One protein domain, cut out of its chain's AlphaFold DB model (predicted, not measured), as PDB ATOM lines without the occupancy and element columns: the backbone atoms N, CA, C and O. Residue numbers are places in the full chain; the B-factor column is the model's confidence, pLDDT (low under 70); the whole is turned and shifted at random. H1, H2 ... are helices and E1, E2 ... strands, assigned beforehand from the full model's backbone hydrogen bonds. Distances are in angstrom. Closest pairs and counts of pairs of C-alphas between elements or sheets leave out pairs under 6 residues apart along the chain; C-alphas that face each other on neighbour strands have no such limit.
ATOM      1  N   ASP A  18     -45.943 -10.454 -22.866       59.50
ATOM      2  CA  ASP A  18     -46.211 -10.122 -24.281       59.50
ATOM      3  C   ASP A  18     -44.966  -9.633 -25.049       59.50
ATOM      4  O   ASP A  18     -44.832  -9.884 -26.248       59.50
ATOM      5  N   ASP A  19     -44.064  -8.900 -24.389       61.69
ATOM      6  CA  ASP A  19     -42.824  -8.407 -24.999       61.69
ATOM      7  C   ASP A  19     -41.691  -9.429 -24.860       61.69
ATOM      8  O   ASP A  19     -40.849  -9.539 -25.748       61.69
ATOM      9  N   PHE A  20     -41.687 -10.222 -23.787       64.38
ATOM     10  CA  PHE A  20     -40.755 -11.324 -23.583       64.38
ATOM     11  C   PHE A  20     -40.918 -12.403 -24.660       64.38
ATOM     12  O   PHE A  20     -39.937 -12.780 -25.301       64.38
ATOM     13  N   ASP A  21     -42.154 -12.824 -24.929       61.78
ATOM     14  CA  ASP A  21     -42.469 -13.885 -25.887       61.78
ATOM     15  C   ASP A  21     -42.212 -13.466 -27.344       61.78
ATOM     16  O   ASP A  21     -41.921 -14.310 -28.189       61.78
ATOM     17  N   ARG A  22     -42.249 -12.156 -27.633       64.00
ATOM     18  CA  ARG A  22     -41.812 -11.567 -28.916       64.00
ATOM     19  C   ARG A  22     -40.293 -11.497 -29.068       64.00
ATOM     20  O   ARG A  22     -39.800 -11.450 -30.192       64.00
ATOM     21  N   LEU A  23     -39.564 -11.412 -27.956       63.94
ATOM     22  CA  LEU A  23     -38.115 -11.191 -27.907       63.94
ATOM     23  C   LEU A  23     -37.307 -12.481 -27.683       63.94
ATOM     24  O   LEU A  23     -36.083 -12.472 -27.861       63.94
ATOM     25  N   LEU A  24     -37.975 -13.581 -27.323       66.94
ATOM     26  CA  LEU A  24     -37.397 -14.909 -27.147       66.94
ATOM     27  C   LEU A  24     -37.847 -15.853 -28.289       66.94
ATOM     28  O   LEU A  24     -38.962 -16.370 -28.240       66.94
ATOM     29  N   PRO A  25     -36.988 -16.179 -29.275       64.19
ATOM     30  CA  PRO A  25     -37.345 -17.001 -30.446       64.19
ATOM     31  C   PRO A  25     -37.479 -18.511 -30.144       64.19
ATOM     32  O   PRO A  25     -37.288 -19.347 -31.022       64.19
ATOM     33  N   LEU A  26     -37.753 -18.867 -28.887       69.81
ATOM     34  CA  LEU A  26     -37.815 -20.238 -28.373       69.81
ATOM     35  C   LEU A  26     -39.156 -20.549 -27.684       69.81
ATOM     36  O   LEU A  26     -39.301 -21.619 -27.093       69.81
ATOM     37  N   THR A  27     -40.130 -19.641 -27.734       69.88
ATOM     38  CA  THR A  27     -41.455 -19.858 -27.145       69.88
ATOM     39  C   THR A  27     -42.239 -20.940 -27.892       69.88
ATOM     40  O   THR A  27     -42.296 -20.960 -29.118       69.88
ATOM     41  N   ASN A  28     -42.849 -21.863 -27.140       70.69
ATOM     42  CA  ASN A  28     -43.690 -22.963 -27.647       70.69
ATOM     43  C   ASN A  28     -43.037 -23.937 -28.658       70.69
ATOM     44  O   ASN A  28     -43.757 -24.667 -29.349       70.69
ATOM     45  N   VAL A  29     -41.701 -23.996 -28.745       79.44
ATOM     46  CA  VAL A  29     -41.015 -24.958 -29.628       79.44
ATOM     47  C   VAL A  29     -40.826 -26.331 -28.964       79.44
ATOM     48  O   VAL A  29     -40.664 -26.470 -27.746       79.44
ATOM     49  N   THR A  30     -40.826 -27.381 -29.777       85.69
ATOM     50  CA  THR A  30     -40.547 -28.754 -29.341       85.69
ATOM     51  C   THR A  30     -39.056 -28.986 -29.081       85.69
ATOM     52  O   THR A  30     -38.194 -28.219 -29.503       85.69
ATOM     53  N   VAL A  31     -38.713 -30.103 -28.435       84.38
ATOM     54  CA  VAL A  31     -37.328 -30.581 -28.296       84.38
ATOM     55  C   VAL A  31     -36.665 -30.829 -29.658       84.38
ATOM     56  O   VAL A  31     -35.457 -30.641 -29.773       84.38
ATOM     57  N   ALA A  32     -37.415 -31.226 -30.693       87.75
ATOM     58  CA  ALA A  32     -36.876 -31.375 -32.046       87.75
ATOM     59  C   ALA A  32     -36.444 -30.032 -32.650       87.75
ATOM     60  O   ALA A  32     -35.328 -29.915 -33.151       87.75
ATOM     61  N   GLU A  33     -37.306 -29.020 -32.563       88.31
ATOM     62  CA  GLU A  33     -37.031 -27.664 -33.050       88.31
ATOM     63  C   GLU A  33     -35.937 -26.990 -32.216       88.31
ATOM     64  O   GLU A  33     -35.004 -26.415 -32.772       88.31
ATOM     65  N   LEU A  34     -35.964 -27.164 -30.890       86.25
ATOM     66  CA  LEU A  34     -34.893 -26.727 -29.999       86.25
ATOM     67  C   LEU A  34     -33.548 -27.375 -30.369       86.25
ATOM     68  O   LEU A  34     -32.532 -26.693 -30.351       86.25
ATOM     69  N   LEU A  35     -33.502 -28.668 -30.715       87.94
ATOM     70  CA  LEU A  35     -32.265 -29.330 -31.160       87.94
ATOM     71  C   LEU A  35     -31.788 -28.875 -32.551       87.94
ATOM     72  O   LEU A  35     -30.619 -29.082 -32.871       87.94
ATOM     73  N   ALA A  36     -32.661 -28.266 -33.358       87.25
ATOM     74  CA  ALA A  36     -32.311 -27.641 -34.632       87.25
ATOM     75  C   ALA A  36     -31.903 -26.158 -34.493       87.25
ATOM     76  O   ALA A  36     -31.311 -25.601 -35.417       87.25
ATOM     77  N   PHE A  37     -32.198 -25.518 -33.357       83.50
ATOM     78  CA  PHE A  37     -31.884 -24.114 -33.098       83.50
ATOM     79  C   PHE A  37     -30.409 -23.917 -32.699       83.50
ATOM     80  O   PHE A  37     -29.939 -24.465 -31.697       83.50
ATOM     81  N   ASP A  38     -29.679 -23.078 -33.436       78.50
ATOM     82  CA  ASP A  38     -28.290 -22.732 -33.115       78.50
ATOM     83  C   ASP A  38     -28.216 -21.691 -31.983       78.50
ATOM     84  O   ASP A  38     -28.309 -20.478 -32.196       78.50
ATOM     85  N   VAL A  39     -28.056 -22.158 -30.740       69.75
ATOM     86  CA  VAL A  39     -27.858 -21.266 -29.590       69.75
ATOM     87  C   VAL A  39     -26.388 -20.827 -29.537       69.75
ATOM     88  O   VAL A  39     -25.585 -21.406 -28.798       69.75
ATOM     89  N   ALA A  40     -26.063 -19.767 -30.282       72.19
ATOM     90  CA  ALA A  40     -24.733 -19.157 -30.401       72.19
ATOM     91  C   ALA A  40     -23.903 -19.163 -29.090       72.19
ATOM     92  O   ALA A  40     -24.455 -18.932 -28.005       72.19
ATOM     93  N   PRO A  41     -22.585 -19.448 -29.135       79.69
ATOM     94  CA  PRO A  41     -21.749 -19.598 -27.940       79.69
ATOM     95  C   PRO A  41     -21.682 -18.317 -27.094       79.69
ATOM     96  O   PRO A  41     -21.915 -17.218 -27.582       79.69
ATOM     97  N   ALA A  42     -21.358 -18.466 -25.805       84.38
ATOM     98  CA  ALA A  42     -21.174 -17.323 -24.911       84.38
ATOM     99  C   ALA A  42     -19.929 -16.520 -25.305       84.38
ATOM    100  O   ALA A  42     -18.826 -17.069 -25.310       84.38
ATOM    101  N   ASP A  43     -20.107 -15.234 -25.592       86.94
ATOM    102  CA  ASP A  43     -19.018 -14.350 -25.999       86.94
ATOM    103  C   ASP A  43     -18.393 -13.653 -24.777       86.94
ATOM    104  O   ASP A  43     -19.088 -13.108 -23.913       86.94
ATOM    105  N   ALA A  44     -17.062 -13.704 -24.696       86.50
ATOM    106  CA  ALA A  44     -16.252 -13.091 -23.643       86.50
ATOM    107  C   ALA A  44     -15.785 -11.662 -23.977       86.50
ATOM    108  O   ALA A  44     -15.280 -10.975 -23.094       86.50
ATOM    109  N   SER A  45     -15.955 -11.218 -25.226       87.88
ATOM    110  CA  SER A  45     -15.696  -9.842 -25.668       87.88
ATOM    111  C   SER A  45     -16.882  -8.900 -25.434       87.88
ATOM    112  O   SER A  45     -16.709  -7.683 -25.407       87.88
ATOM    113  N   LEU A  46     -18.087  -9.445 -25.218       90.00
ATOM    114  CA  LEU A  46     -19.261  -8.650 -24.871       90.00
ATOM    115  C   LEU A  46     -19.165  -8.132 -23.431       90.00
ATOM    116  O   LEU A  46     -19.108  -8.906 -22.472       90.00
ATOM    117  N   HIS A  47     -19.230  -6.811 -23.296       88.38
ATOM    118  CA  HIS A  47     -19.468  -6.102 -22.041       88.38
ATOM    119  C   HIS A  47     -20.945  -5.689 -21.930       88.38
ATOM    120  O   HIS A  47     -21.682  -5.743 -22.915       88.38
ATOM    121  N   ILE A  48     -21.384  -5.323 -20.722       90.69
ATOM    122  CA  ILE A  48     -22.762  -4.911 -20.422       90.69
ATOM    123  C   ILE A  48     -22.701  -3.555 -19.718       90.69
ATOM    124  O   ILE A  48     -22.102  -3.445 -18.648       90.69
ATOM    125  N   GLU A  49     -23.329  -2.539 -20.302       89.88
ATOM    126  CA  GLU A  49     -23.387  -1.178 -19.755       89.88
ATOM    127  C   GLU A  49     -24.823  -0.632 -19.768       89.88
ATOM    128  O   GLU A  49     -25.677  -1.111 -20.510       89.88
ATOM    129  N   LEU A  50     -25.122   0.380 -18.947       89.88
ATOM    130  CA  LEU A  50     -26.428   1.050 -18.973       89.88
ATOM    131  C   LEU A  50     -26.463   2.111 -20.083       89.88
ATOM    132  O   LEU A  50     -25.737   3.101 -19.991       89.88
ATOM    133  N   SER A  51     -27.361   1.970 -21.064       87.31
ATOM    134  CA  SER A  51     -27.615   3.015 -22.068       87.31
ATOM    135  C   SER A  51     -28.915   3.789 -21.805       87.31
ATOM    136  O   SER A  51     -29.836   3.341 -21.113       87.31
ATOM    137  N   LYS A  52     -28.952   5.022 -22.316       88.44
ATOM    138  CA  LYS A  52     -30.121   5.914 -22.340       88.44
ATOM    139  C   LYS A  52     -30.926   5.795 -23.636       88.44
ATOM    140  O   LYS A  52     -32.011   6.368 -23.703       88.44
ATOM    141  N   ASP A  53     -30.403   5.071 -24.621       86.00
ATOM    142  CA  ASP A  53     -31.060   4.797 -25.896       86.00
ATOM    143  C   ASP A  53     -32.181   3.766 -25.709       86.00
ATOM    144  O   ASP A  53     -32.127   2.933 -24.800       86.00
ATOM    145  N   GLU A  54     -33.210   3.806 -26.552       83.31
ATOM    146  CA  GLU A  54     -34.289   2.811 -26.505       83.31
ATOM    147  C   GLU A  54     -33.800   1.429 -26.995       83.31
ATOM    148  O   GLU A  54     -32.874   1.361 -27.809       83.31
ATOM    149  N   PRO A  55     -34.405   0.312 -26.539       82.75
ATOM    150  CA  PRO A  55     -34.033  -1.022 -27.003       82.75
ATOM    151  C   PRO A  55     -34.145  -1.188 -28.527       82.75
ATOM    152  O   PRO A  55     -35.161  -0.856 -29.141       82.75
ATOM    153  N   THR A  56     -33.103  -1.745 -29.138       79.38
ATOM    154  CA  THR A  56     -33.012  -2.024 -30.575       79.38
ATOM    155  C   THR A  56     -33.535  -3.419 -30.900       79.38
ATOM    156  O   THR A  56     -33.246  -4.370 -30.172       79.38
ATOM    157  N   GLN A  57     -34.213  -3.575 -32.040       74.44
ATOM    158  CA  GLN A  57     -34.495  -4.901 -32.601       74.44
ATOM    159  C   GLN A  57     -33.186  -5.640 -32.924       74.44
ATOM    160  O   GLN A  57     -32.226  -5.035 -33.403       74.44
ATOM    161  N   TYR A  58     -33.165  -6.951 -32.692       71.62
ATOM    162  CA  TYR A  58     -32.032  -7.831 -32.975       71.62
ATOM    163  C   TYR A  58     -32.521  -9.116 -33.653       71.62
ATOM    164  O   TYR A  58     -33.600  -9.614 -33.343       71.62
ATOM    165  N   SER A  59     -31.726  -9.663 -34.575       67.31
ATOM    166  CA  SER A  59     -31.973 -10.980 -35.182       67.31
ATOM    167  C   SER A  59     -31.419 -12.117 -34.321       67.31
ATOM    168  O   SER A  59     -32.087 -13.125 -34.118       67.31
ATOM    169  N   ASN A  60     -30.224 -11.918 -33.761       75.44
ATOM    170  CA  ASN A  60     -29.570 -12.824 -32.822       75.44
ATOM    171  C   ASN A  60     -29.413 -12.113 -31.472       75.44
ATOM    172  O   ASN A  60     -28.906 -10.992 -31.426       75.44
ATOM    173  N   LEU A  61     -29.812 -12.762 -30.375       83.00
ATOM    174  CA  LEU A  61     -29.615 -12.239 -29.020       83.00
ATOM    175  C   LEU A  61     -28.104 -12.200 -28.694       83.00
ATOM    176  O   LEU A  61     -27.484 -13.266 -28.650       83.00
ATOM    177  N   PRO A  62     -27.488 -11.028 -28.435       86.19
ATOM    178  CA  PRO A  62     -26.110 -10.974 -27.964       86.19
ATOM    179  C   PRO A  62     -26.045 -11.583 -26.559       86.19
ATOM    180  O   PRO A  62     -26.836 -11.245 -25.672       86.19
ATOM    181  N   TYR A  63     -25.119 -12.521 -26.374       87.94
ATOM    182  CA  TYR A  63     -25.144 -13.488 -25.277       87.94
ATOM    183  C   TYR A  63     -23.786 -13.512 -24.545       87.94
ATOM    184  O   TYR A  63     -22.903 -14.306 -24.887       87.94
ATOM    185  N   PRO A  64     -23.580 -12.618 -23.555       88.81
ATOM    186  CA  PRO A  64     -22.336 -12.548 -22.793       88.81
ATOM    187  C   PRO A  64     -22.135 -13.769 -21.889       88.81
ATOM    188  O   PRO A  64     -23.096 -14.437 -21.481       88.81
ATOM    189  N   THR A  65     -20.885 -14.032 -21.498       88.12
ATOM    190  CA  THR A  65     -20.593 -15.073 -20.495       88.12
ATOM    191  C   THR A  65     -21.367 -14.859 -19.194       88.12
ATOM    192  O   THR A  65     -21.619 -13.725 -18.784       88.12
ATOM    193  N   LEU A  66     -21.694 -15.959 -18.507       85.50
ATOM    194  CA  LEU A  66     -22.314 -15.914 -17.179       85.50
ATOM    195  C   LEU A  66     -21.485 -15.063 -16.200       85.50
ATOM    196  O   LEU A  66     -22.047 -14.272 -15.461       85.50
ATOM    197  N   GLN A  67     -20.149 -15.121 -16.281       86.75
ATOM    198  CA  GLN A  67     -19.265 -14.276 -15.474       86.75
ATOM    199  C   GLN A  67     -19.450 -12.775 -15.761       86.75
ATOM    200  O   GLN A  67     -19.450 -11.985 -14.820       86.75
ATOM    201  N   THR A  68     -19.630 -12.368 -17.024       85.56
ATOM    202  CA  THR A  68     -19.955 -10.972 -17.375       85.56
ATOM    203  C   THR A  68     -21.319 -10.573 -16.805       85.56
ATOM    204  O   THR A  68     -21.454  -9.497 -16.222       85.56
ATOM    205  N   ARG A  69     -22.323 -11.449 -16.953       87.50
ATOM    206  CA  ARG A  69     -23.700 -11.222 -16.491       87.50
ATOM    207  C   ARG A  69     -23.759 -11.072 -14.969       87.50
ATOM    208  O   ARG A  69     -24.218 -10.040 -14.487       87.50
ATOM    209  N   ASP A  70     -23.198 -12.021 -14.225       84.00
ATOM    210  CA  ASP A  70     -23.109 -11.995 -12.760       84.00
ATOM    211  C   ASP A  70     -22.347 -10.759 -12.254       84.00
ATOM    212  O   ASP A  70     -22.782 -10.100 -11.305       84.00
ATOM    213  N   ALA A  71     -21.224 -10.412 -12.895       83.31
ATOM    214  CA  ALA A  71     -20.422  -9.249 -12.518       83.31
ATOM    215  C   ALA A  71     -21.179  -7.927 -12.706       83.31
ATOM    216  O   ALA A  71     -21.033  -7.032 -11.877       83.31
ATOM    217  N   PHE A  72     -22.003  -7.806 -13.753       82.50
ATOM    218  CA  PHE A  72     -22.865  -6.644 -13.964       82.50
ATOM    219  C   PHE A  72     -24.032  -6.609 -12.965       82.50
ATOM    220  O   PHE A  72     -24.248  -5.586 -12.310       82.50
ATOM    221  N   LEU A  73     -24.747  -7.726 -12.785       77.69
ATOM    222  CA  LEU A  73     -25.889  -7.829 -11.863       77.69
ATOM    223  C   LEU A  73     -25.501  -7.513 -10.406       77.69
ATOM    224  O   LEU A  73     -26.283  -6.905  -9.677       77.69
ATOM    225  N   ALA A  74     -24.271  -7.834  -9.995       72.88
ATOM    226  CA  ALA A  74     -23.744  -7.556  -8.656       72.88
ATOM    227  C   ALA A  74     -23.458  -6.065  -8.342       72.88
ATOM    228  O   ALA A  74     -22.990  -5.762  -7.243       72.88
ATOM    229  N   THR A  75     -23.698  -5.128  -9.270       65.50
ATOM    230  CA  THR A  75     -23.337  -3.697  -9.113       65.50
ATOM    231  C   THR A  75     -24.450  -2.797  -8.553       65.50
ATOM    232  O   THR A  75     -24.259  -1.583  -8.475       65.50
ATOM    233  N   ASP A  76     -25.628  -3.343  -8.219       65.56
ATOM    234  CA  ASP A  76     -26.866  -2.601  -7.881       65.56
ATOM    235  C   ASP A  76     -27.341  -1.591  -8.963       65.56
ATOM    236  O   ASP A  76     -28.308  -0.844  -8.758       65.56
ATOM    237  N   ALA A  77     -26.700  -1.552 -10.140       66.88
ATOM    238  CA  ALA A  77     -26.887  -0.500 -11.142       66.88
ATOM    239  C   ALA A  77     -28.337  -0.397 -11.656       66.88
ATOM    240  O   ALA A  77     -28.844   0.704 -11.896       66.88
ATOM    241  N   LEU A  78     -29.015  -1.542 -11.762       71.25
ATOM    242  CA  LEU A  78     -30.349  -1.688 -12.347       71.25
ATOM    243  C   LEU A  78     -31.467  -1.117 -11.467       71.25
ATOM    244  O   LEU A  78     -32.385  -0.481 -11.986       71.25
ATOM    245  N   ILE A  79     -31.339  -1.228 -10.140       69.25
ATOM    246  CA  ILE A  79     -32.358  -0.839  -9.138       69.25
ATOM    247  C   ILE A  79     -32.763   0.646  -9.265       69.25
ATOM    248  O   ILE A  79     -33.857   1.060  -8.872       69.25
ATOM    249  N   ASN A  80     -31.884   1.475  -9.840       71.19
ATOM    250  CA  ASN A  80     -32.143   2.889 -10.104       71.19
ATOM    251  C   ASN A  80     -31.880   3.305 -11.566       71.19
ATOM    252  O   ASN A  80     -31.778   4.502 -11.832       71.19
ATOM    253  N   ALA A  81     -31.791   2.365 -12.516       76.44
ATOM    254  CA  ALA A  81     -31.488   2.654 -13.923       76.44
ATOM    255  C   ALA A  81     -32.527   3.599 -14.560       76.44
ATOM    256  O   ALA A  81     -32.178   4.727 -14.921       76.44
ATOM    257  N   ARG A  82     -33.814   3.209 -14.578       70.19
ATOM    258  CA  ARG A  82     -34.924   4.055 -15.080       70.19
ATOM    259  C   ARG A  82     -34.971   5.424 -14.386       70.19
ATOM    260  O   ARG A  82     -35.094   6.453 -15.042       70.19
ATOM    261  N   LYS A  83     -34.770   5.463 -13.061       77.56
ATOM    262  CA  LYS A  83     -34.758   6.701 -12.246       77.56
ATOM    263  C   LYS A  83     -33.591   7.647 -12.573       77.56
ATOM    264  O   LYS A  83     -33.700   8.844 -12.324       77.56
ATOM    265  N   LYS A  84     -32.493   7.133 -13.137       79.62
ATOM    266  CA  LYS A  84     -31.339   7.904 -13.640       79.62
ATOM    267  C   LYS A  84     -31.439   8.223 -15.146       79.62
ATOM    268  O   LYS A  84     -30.507   8.796 -15.709       79.62
ATOM    269  N   GLY A  85     -32.554   7.872 -15.793       82.69
ATOM    270  CA  GLY A  85     -32.806   8.116 -17.215       82.69
ATOM    271  C   GLY A  85     -32.197   7.085 -18.173       82.69
ATOM    272  O   GLY A  85     -32.147   7.357 -19.368       82.69
ATOM    273  N   TYR A  86     -31.734   5.935 -17.671       84.00
ATOM    274  CA  TYR A  86     -31.331   4.795 -18.502       84.00
ATOM    275  C   TYR A  86     -32.552   3.969 -18.924       84.00
ATOM    276  O   TYR A  86     -33.539   3.896 -18.187       84.00
ATOM    277  N   ARG A  87     -32.481   3.348 -20.103       81.19
ATOM    278  CA  ARG A  87     -33.614   2.692 -20.781       81.19
ATOM    279  C   ARG A  87     -33.306   1.280 -21.271       81.19
ATOM    280  O   ARG A  87     -34.222   0.470 -21.396       81.19
ATOM    281  N   SER A  88     -32.031   0.981 -21.498       86.62
ATOM    282  CA  SER A  88     -31.559  -0.264 -22.099       86.62
ATOM    283  C   SER A  88     -30.202  -0.697 -21.529       86.62
ATOM    284  O   SER A  88     -29.543   0.048 -20.794       86.62
ATOM    285  N   LEU A  89     -29.794  -1.919 -21.864       89.31
ATOM    286  CA  LEU A  89     -28.442  -2.436 -21.678       89.31
ATOM    287  C   LEU A  89     -27.709  -2.373 -23.018       89.31
ATOM    288  O   LEU A  89     -28.114  -3.055 -23.957       89.31
ATOM    289  N   ALA A  90     -26.629  -1.601 -23.111       89.75
ATOM    290  CA  ALA A  90     -25.710  -1.697 -24.237       89.75
ATOM    291  C   ALA A  90     -24.887  -2.985 -24.097       89.75
ATOM    292  O   ALA A  90     -24.223  -3.196 -23.080       89.75
ATOM    293  N   VAL A  91     -24.965  -3.851 -25.107       90.00
ATOM    294  CA  VAL A  91     -24.296  -5.154 -25.154       90.00
ATOM    295  C   VAL A  91     -23.697  -5.331 -26.546       90.00
ATOM    296  O   VAL A  91     -24.382  -5.692 -27.506       90.00
ATOM    297  N   GLY A  92     -22.408  -5.008 -26.676       85.38
ATOM    298  CA  GLY A  92     -21.775  -4.834 -27.984       85.38
ATOM    299  C   GLY A  92     -22.410  -3.666 -28.749       85.38
ATOM    300  O   GLY A  92     -22.501  -2.559 -28.227       85.38
ATOM    301  N   SER A  93     -22.871  -3.914 -29.976       84.06
ATOM    302  CA  SER A  93     -23.552  -2.924 -30.827       84.06
ATOM    303  C   SER A  93     -25.071  -2.823 -30.607       84.06
ATOM    304  O   SER A  93     -25.739  -2.098 -31.340       84.06
ATOM    305  N   THR A  94     -25.632  -3.576 -29.658       87.88
ATOM    306  CA  THR A  94     -27.083  -3.769 -29.503       87.88
ATOM    307  C   THR A  94     -27.560  -3.223 -28.161       87.88
ATOM    308  O   THR A  94     -26.944  -3.491 -27.131       87.88
ATOM    309  N   CYS A  95     -28.686  -2.509 -28.147       88.06
ATOM    310  CA  CYS A  95     -29.358  -2.087 -26.919       88.06
ATOM    311  C   CYS A  95     -30.482  -3.076 -26.573       88.06
ATOM    312  O   CYS A  95     -31.500  -3.130 -27.260       88.06
ATOM    313  N   LEU A  96     -30.312  -3.866 -25.513       87.00
ATOM    314  CA  LEU A  96     -31.325  -4.794 -25.004       87.00
ATOM    315  C   LEU A  96     -32.230  -4.137 -23.944       87.00
ATOM    316  O   LEU A  96     -31.829  -3.156 -23.319       87.00
ATOM    317  N   PRO A  97     -33.436  -4.668 -23.672       84.88
ATOM    318  CA  PRO A  97     -34.249  -4.229 -22.538       84.88
ATOM    319  C   PRO A  97     -33.520  -4.388 -21.194       84.88
ATOM    320  O   PRO A  97     -32.692  -5.282 -21.035       84.88
ATOM    321  N   LEU A  98     -33.868  -3.567 -20.194       81.06
ATOM    322  CA  LEU A  98     -33.232  -3.632 -18.866       81.06
ATOM    323  C   LEU A  98     -33.369  -5.006 -18.182       81.06
ATOM    324  O   LEU A  98     -32.436  -5.406 -17.499       81.06
ATOM    325  N   GLY A  99     -34.472  -5.728 -18.411       77.62
ATOM    326  CA  GLY A  99     -34.723  -7.088 -17.907       77.62
ATOM    327  C   GLY A  99     -34.220  -8.226 -18.810       77.62
ATOM    328  O   GLY A  99     -34.859  -9.279 -18.882       77.62
ATOM    329  N   ALA A 100     -33.135  -8.023 -19.567       82.69
ATOM    330  CA  ALA A 100     -32.587  -9.042 -20.474       82.69
ATOM    331  C   ALA A 100     -31.917 -10.238 -19.764       82.69
ATOM    332  O   ALA A 100     -31.650 -11.255 -20.401       82.69
ATOM    333  N   ASP A 101     -31.714 -10.175 -18.446       78.25
ATOM    334  CA  ASP A 101     -31.313 -11.322 -17.624       78.25
ATOM    335  C   ASP A 101     -32.305 -12.490 -17.735       78.25
ATOM    336  O   ASP A 101     -31.878 -13.646 -17.813       78.25
ATOM    337  N   ARG A 102     -33.610 -12.201 -17.864       75.81
ATOM    338  CA  ARG A 102     -34.654 -13.206 -18.121       75.81
ATOM    339  C   ARG A 102     -34.443 -13.906 -19.476       75.81
ATOM    340  O   ARG A 102     -34.591 -15.122 -19.561       75.81
ATOM    341  N   LEU A 103     -34.042 -13.163 -20.517       78.25
ATOM    342  CA  LEU A 103     -33.774 -13.703 -21.862       78.25
ATOM    343  C   LEU A 103     -32.518 -14.586 -21.867       78.25
ATOM    344  O   LEU A 103     -32.533 -15.693 -22.404       78.25
ATOM    345  N   TRP A 104     -31.438 -14.129 -21.224       82.50
ATOM    346  CA  TRP A 104     -30.205 -14.910 -21.099       82.50
ATOM    347  C   TRP A 104     -30.395 -16.179 -20.261       82.50
ATOM    348  O   TRP A 104     -29.851 -17.220 -20.626       82.50
ATOM    349  N   SER A 105     -31.202 -16.119 -19.196       77.94
ATOM    350  CA  SER A 105     -31.515 -17.278 -18.348       77.94
ATOM    351  C   SER A 105     -32.314 -18.348 -19.101       77.94
ATOM    352  O   SER A 105     -32.046 -19.538 -18.944       77.94
ATOM    353  N   GLU A 106     -33.243 -17.951 -19.980       76.50
ATOM    354  CA  GLU A 106     -33.905 -18.900 -20.882       76.50
ATOM    355  C   GLU A 106     -32.936 -19.491 -21.916       76.50
ATOM    356  O   GLU A 106     -33.029 -20.680 -22.206       76.50
ATOM    357  N   TYR A 107     -31.962 -18.722 -22.416       79.50
ATOM    358  CA  TYR A 107     -30.905 -19.242 -23.297       79.50
ATOM    359  C   TYR A 107     -29.967 -20.243 -22.588       79.50
ATOM    360  O   TYR A 107     -29.565 -21.237 -23.203       79.50
ATOM    361  N   ASP A 108     -29.646 -20.034 -21.304       79.00
ATOM    362  CA  ASP A 108     -28.941 -21.028 -20.479       79.00
ATOM    363  C   ASP A 108     -29.799 -22.303 -20.326       79.00
ATOM    364  O   ASP A 108     -29.331 -23.413 -20.597       79.00
ATOM    365  N   ARG A 109     -31.086 -22.149 -19.963       77.19
ATOM    366  CA  ARG A 109     -32.047 -23.255 -19.770       77.19
ATOM    367  C   ARG A 109     -32.251 -24.070 -21.054       77.19
ATOM    368  O   ARG A 109     -32.261 -25.301 -21.005       77.19
ATOM    369  N   ALA A 110     -32.336 -23.397 -22.199       79.06
ATOM    370  CA  ALA A 110     -32.412 -23.989 -23.531       79.06
ATOM    371  C   ALA A 110     -31.178 -24.849 -23.843       79.06
ATOM    372  O   ALA A 110     -31.316 -26.010 -24.232       79.06
ATOM    373  N   LYS A 111     -29.967 -24.325 -23.601       80.00
ATOM    374  CA  LYS A 111     -28.697 -25.057 -23.778       80.00
ATOM    375  C   LYS A 111     -28.575 -26.285 -22.887       80.00
ATOM    376  O   LYS A 111     -28.081 -27.324 -23.339       80.00
ATOM    377  N   ASP A 112     -29.034 -26.199 -21.643       77.94
ATOM    378  CA  ASP A 112     -29.072 -27.350 -20.745       77.94
ATOM    379  C   ASP A 112     -30.026 -28.428 -21.280       77.94
ATOM    380  O   ASP A 112     -29.639 -29.600 -21.375       77.94
ATOM    381  N   VAL A 113     -31.237 -28.052 -21.708       79.56
ATOM    382  CA  VAL A 113     -32.208 -28.994 -22.288       79.56
ATOM    383  C   VAL A 113     -31.695 -29.607 -23.595       79.56
ATOM    384  O   VAL A 113     -31.731 -30.833 -23.711       79.56
ATOM    385  N   GLN A 114     -31.130 -28.827 -24.526       84.12
ATOM    386  CA  GLN A 114     -30.435 -29.345 -25.719       84.12
ATOM    387  C   GLN A 114     -29.381 -30.390 -25.331       84.12
ATOM    388  O   GLN A 114     -29.362 -31.510 -25.847       84.12
ATOM    389  N   SER A 115     -28.523 -30.044 -24.367       84.50
ATOM    390  CA  SER A 115     -27.439 -30.905 -23.898       84.50
ATOM    391  C   SER A 115     -27.957 -32.196 -23.261       84.50
ATOM    392  O   SER A 115     -27.300 -33.234 -23.361       84.50
ATOM    393  N   TRP A 116     -29.108 -32.171 -22.587       83.50
ATOM    394  CA  TRP A 116     -29.771 -33.364 -22.047       83.50
ATOM    395  C   TRP A 116     -30.485 -34.190 -23.128       83.50
ATOM    396  O   TRP A 116     -30.326 -35.410 -23.143       83.50
ATOM    397  N   ALA A 117     -31.196 -33.567 -24.068       87.06
ATOM    398  CA  ALA A 117     -31.908 -34.257 -25.145       87.06
ATOM    399  C   ALA A 117     -30.942 -34.943 -26.130       87.06
ATOM    400  O   ALA A 117     -31.128 -36.110 -26.479       87.06
ATOM    401  N   LEU A 118     -29.837 -34.280 -26.485       89.06
ATOM    402  CA  LEU A 118     -28.770 -34.863 -27.303       89.06
ATOM    403  C   LEU A 118     -28.048 -36.015 -26.578       89.06
ATOM    404  O   LEU A 118     -27.650 -36.995 -27.211       89.06
ATOM    405  N   ARG A 119     -27.902 -35.946 -25.244       89.81
ATOM    406  CA  ARG A 119     -27.433 -37.087 -24.430       89.81
ATOM    407  C   ARG A 119     -28.432 -38.244 -24.453       89.81
ATOM    408  O   ARG A 119     -27.994 -39.381 -24.599       89.81
ATOM    409  N   ALA A 120     -29.732 -37.964 -24.368       90.44
ATOM    410  CA  ALA A 120     -30.791 -38.970 -24.408       90.44
ATOM    411  C   ALA A 120     -30.863 -39.702 -25.759       90.44
ATOM    412  O   ALA A 120     -30.904 -40.933 -25.790       90.44
ATOM    413  N   GLN A 121     -30.786 -38.976 -26.880       91.75
ATOM    414  CA  GLN A 121     -30.688 -39.575 -28.217       91.75
ATOM    415  C   GLN A 121     -29.441 -40.471 -28.329       91.75
ATOM    416  O   GLN A 121     -29.573 -41.672 -28.564       91.75
ATOM    417  N   ARG A 122     -28.251 -39.938 -28.004       93.31
ATOM    418  CA  ARG A 122     -26.968 -40.677 -28.012       93.31
ATOM    419  C   ARG A 122     -26.892 -41.843 -27.019       93.31
ATOM    420  O   ARG A 122     -25.977 -42.664 -27.120       93.31
ATOM    421  N   TRP A 123     -27.774 -41.891 -26.022       94.19
ATOM    422  CA  TRP A 123     -27.932 -43.027 -25.115       94.19
ATOM    423  C   TRP A 123     -28.813 -44.104 -25.749       94.19
ATOM    424  O   TRP A 123     -28.401 -45.261 -25.799       94.19
ATOM    425  N   MET A 124     -29.960 -43.721 -26.320       93.75
ATOM    426  CA  MET A 124     -30.833 -44.632 -27.068       93.75
ATOM    427  C   MET A 124     -30.123 -45.277 -28.267       93.75
ATOM    428  O   MET A 124     -30.322 -46.462 -28.518       93.75
ATOM    429  N   ASP A 125     -29.243 -44.543 -28.956       92.00
ATOM    430  CA  ASP A 125     -28.413 -45.051 -30.064       92.00
ATOM    431  C   ASP A 125     -27.430 -46.166 -29.648       92.00
ATOM    432  O   ASP A 125     -26.909 -46.883 -30.499       92.00
ATOM    433  N   LYS A 126     -27.150 -46.314 -28.346       91.06
ATOM    434  CA  LYS A 126     -26.215 -47.311 -27.791       91.06
ATOM    435  C   LYS A 126     -26.911 -48.533 -27.190       91.06
ATOM    436  O   LYS A 126     -26.237 -49.407 -26.647       91.06
ATOM    437  N   ILE A 127     -28.239 -48.593 -27.246       90.44
ATOM    438  CA  ILE A 127     -28.999 -49.721 -26.712       90.44
ATOM    439  C   ILE A 127     -28.904 -50.905 -27.677       90.44
ATOM    440  O   ILE A 127     -29.199 -50.787 -28.864       90.44
ATOM    441  N   ILE A 128     -28.526 -52.069 -27.147       87.94
ATOM    442  CA  ILE A 128     -28.496 -53.320 -27.907       87.94
ATOM    443  C   ILE A 128     -29.943 -53.756 -28.173       87.94
ATOM    444  O   ILE A 128     -30.651 -54.193 -27.267       87.94
ATOM    445  N   VAL A 129     -30.382 -53.627 -29.425       89.12
ATOM    446  CA  VAL A 129     -31.701 -54.077 -29.889       89.12
ATOM    447  C   VAL A 129     -31.672 -55.593 -30.078       89.12
ATOM    448  O   VAL A 129     -30.924 -56.091 -30.916       89.12
ATOM    449  N   ILE A 130     -32.480 -56.327 -29.309       89.50
ATOM    450  CA  ILE A 130     -32.498 -57.802 -29.329       89.50
ATOM    451  C   ILE A 130     -33.711 -58.338 -30.111       89.50
ATOM    452  O   ILE A 130     -33.682 -59.462 -30.605       89.50
ATOM    453  N   ASN A 131     -34.779 -57.547 -30.253       87.94
ATOM    454  CA  ASN A 131     -35.976 -57.902 -31.021       87.94
ATOM    455  C   ASN A 131     -36.734 -56.654 -31.529       87.94
ATOM    456  O   ASN A 131     -36.367 -55.516 -31.236       87.94
ATOM    457  N   GLU A 132     -37.824 -56.871 -32.267       85.81
ATOM    458  CA  GLU A 132     -38.652 -55.795 -32.831       85.81
ATOM    459  C   GLU A 132     -39.357 -54.936 -31.764       85.81
ATOM    460  O   GLU A 132     -39.519 -53.731 -31.937       85.81
ATOM    461  N   ILE A 133     -39.717 -55.521 -30.615       84.06
ATOM    462  CA  ILE A 133     -40.358 -54.800 -29.500       84.06
ATOM    463  C   ILE A 133     -39.382 -53.772 -28.906       84.06
ATOM    464  O   ILE A 133     -39.790 -52.666 -28.550       84.06
ATOM    465  N   ASP A 134     -38.091 -54.105 -28.844       86.12
ATOM    466  CA  ASP A 134     -37.033 -53.188 -28.416       86.12
ATOM    467  C   ASP A 134     -36.862 -52.028 -29.405       86.12
ATOM    468  O   ASP A 134     -36.803 -50.870 -28.984       86.12
ATOM    469  N   ARG A 135     -36.852 -52.320 -30.717       87.56
ATOM    470  CA  ARG A 135     -36.787 -51.295 -31.774       87.56
ATOM    471  C   ARG A 135     -37.978 -50.339 -31.681       87.56
ATOM    472  O   ARG A 135     -37.780 -49.127 -31.629       87.56
ATOM    473  N   ASN A 136     -39.191 -50.880 -31.571       86.75
ATOM    474  CA  ASN A 136     -40.421 -50.095 -31.478       86.75
ATOM    475  C   ASN A 136     -40.458 -49.242 -30.201       86.75
ATOM    476  O   ASN A 136     -40.818 -48.069 -30.260       86.75
ATOM    477  N   ARG A 137     -40.007 -49.767 -29.053       86.19
ATOM    478  CA  ARG A 137     -39.918 -48.986 -27.804       86.19
ATOM    479  C   ARG A 137     -38.910 -47.838 -27.886       86.19
ATOM    480  O   ARG A 137     -39.194 -46.767 -27.357       86.19
ATOM    481  N   ILE A 138     -37.778 -48.026 -28.566       91.19
ATOM    482  CA  ILE A 138     -36.803 -46.950 -28.817       91.19
ATOM    483  C   ILE A 138     -37.369 -45.914 -29.801       91.19
ATOM    484  O   ILE A 138     -37.189 -44.715 -29.592       91.19
ATOM    485  N   ALA A 139     -38.082 -46.349 -30.844       88.94
ATOM    486  CA  ALA A 139     -38.731 -45.455 -31.804       88.94
ATOM    487  C   ALA A 139     -39.816 -44.589 -31.139       88.94
ATOM    488  O   ALA A 139     -39.787 -43.367 -31.277       88.94
ATOM    489  N   VAL A 140     -40.706 -45.194 -30.342       87.25
ATOM    490  CA  VAL A 140     -41.737 -44.483 -29.563       87.25
ATOM    491  C   VAL A 140     -41.100 -43.519 -28.558       87.25
ATOM    492  O   VAL A 140     -41.478 -42.351 -28.523       87.25
ATOM    493  N   ALA A 141     -40.083 -43.945 -27.800       90.44
ATOM    494  CA  ALA A 141     -39.382 -43.059 -26.867       90.44
ATOM    495  C   ALA A 141     -38.717 -41.863 -27.571       90.44
ATOM    496  O   ALA A 141     -38.732 -40.758 -27.034       90.44
ATOM    497  N   ARG A 142     -38.181 -42.048 -28.787       92.44
ATOM    498  CA  ARG A 142     -37.598 -40.962 -29.592       92.44
ATOM    499  C   ARG A 142     -38.659 -40.034 -30.189       92.44
ATOM    500  O   ARG A 142     -38.454 -38.826 -30.173       92.44
ATOM    501  N   ARG A 143     -39.794 -40.569 -30.661       89.69
ATOM    502  CA  ARG A 143     -40.958 -39.789 -31.130       89.69
ATOM    503  C   ARG A 143     -41.493 -38.896 -30.010       89.69
ATOM    504  O   ARG A 143     -41.630 -37.695 -30.212       89.69
ATOM    505  N   ILE A 144     -41.697 -39.472 -28.824       87.12
ATOM    506  CA  ILE A 144     -42.098 -38.753 -27.608       87.12
ATOM    507  C   ILE A 144     -41.054 -37.697 -27.235       87.12
ATOM    508  O   ILE A 144     -41.407 -36.532 -27.096       87.12
ATOM    509  N   LEU A 145     -39.772 -38.074 -27.103       87.94
ATOM    510  CA  LEU A 145     -38.690 -37.148 -26.749       87.94
ATOM    511  C   LEU A 145     -38.683 -35.916 -27.652       87.94
ATOM    512  O   LEU A 145     -38.616 -34.801 -27.151       87.94
ATOM    513  N   ASN A 146     -38.752 -36.132 -28.964       88.94
ATOM    514  CA  ASN A 146     -38.683 -35.077 -29.964       88.94
ATOM    515  C   ASN A 146     -39.937 -34.179 -29.969       88.94
ATOM    516  O   ASN A 146     -39.806 -32.996 -30.260       88.94
TER     517      ASN A 146
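What this domain is: This is residues 18 to 146 of the 781 residues of the protein "ULP_PROTEASE domain-containing protein" of Microbotryum lychnidis-dioicae (strain p1A1 Lamole / MvSl-1064) (UniProt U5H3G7). A long helix, H5, makes the shaft of a rod, with a small head at its first end, where the three-stranded sheet E1, E2, E3 lies with the short helices H3 and H4 at its border. At the other end of the shaft H6 folds back in a loose helical hairpin, H2 crosses H5 partway along and meets the last residues of H6, and H1 lies near the first turns of H5. The printed part has 129 residues, with six named helices and three named strands in the order H1, H2, E1, H3, H4, E2, E3, H5, H6; the sheet runs E1, E2, E3, antiparallel throughout, and the class is mostly helix. The whole is loose, with a radius of gyration of the C-alphas of 19.6 A and spans of 68 by 28 by 23 A.

Where its parts are: H1, residues 18 to 23, begins at C-alpha 18 (-46.211, -10.122, -24.281), and H2 is residues 31 to 36. E1 is residues 48 to 51, H3 residues 66 to 73 and H4 residues 77 to 80. E2, residues 88 to 91, and E3, residues 94 to 97, follow. H5, residues 101 to 124, is 34.6 A long from C-alpha 101 (-31.313, -11.322, -17.624). H6, residues 132 to 146, is 20.9 A long and ends at C-alpha 146 (-38.683, -35.077, -29.964).

How they stand to each other: E1 and E2 are antiparallel neighbours, with N 49 and O 90 3.0 A apart, within hydrogen-bond range. E2 and E3 form a hairpin, with N 89 and O 96 2.8 A apart, also within range. H3 only grazes the sheet with residues 68 to 73; H4 is only just on it, with 5 pairs of C-alphas within 10 A, and only grazes it with residues 77 to 78. H5 is not on the sheet. H1 and H5 are close but not clearly touching; their closest C-alphas, Phe 20 and Leu 103, are 7.6 A apart. H2 touches residues 110 to 118 of H5, about perpendicular at 81 degrees; the closest C-alphas, Leu 35 and Gln 114, are 5.7 A apart. H5 and H6, a helical hairpin, only just touch, with 3 pairs of C-alphas within 8 A, the closest Met 124 and Ile 138 at 6.6 A; they run opposite ways at a shallow tilt of 8 degrees. H2 and H6 only just touch, with 3 pairs, the closest C-alphas being Ala 32 and Asn 146 at 4.6 A. Each O i to N i+4 pair is within hydrogen-bond range in H2, H3, H5 and H6, and 1 of 2 in H1; H4 is too short for such a pair.

The domain as a whole: The C-alphas farthest apart, Lys 84 and Asn 131, are 68.2 A apart. The printed part has no cut. The links H2 to E1 and E1 to H3 are long. The mean pLDDT of the printed part is 82.1, and residues 18 to 27, 39, 59, 75 to 77 and 79 are under 70.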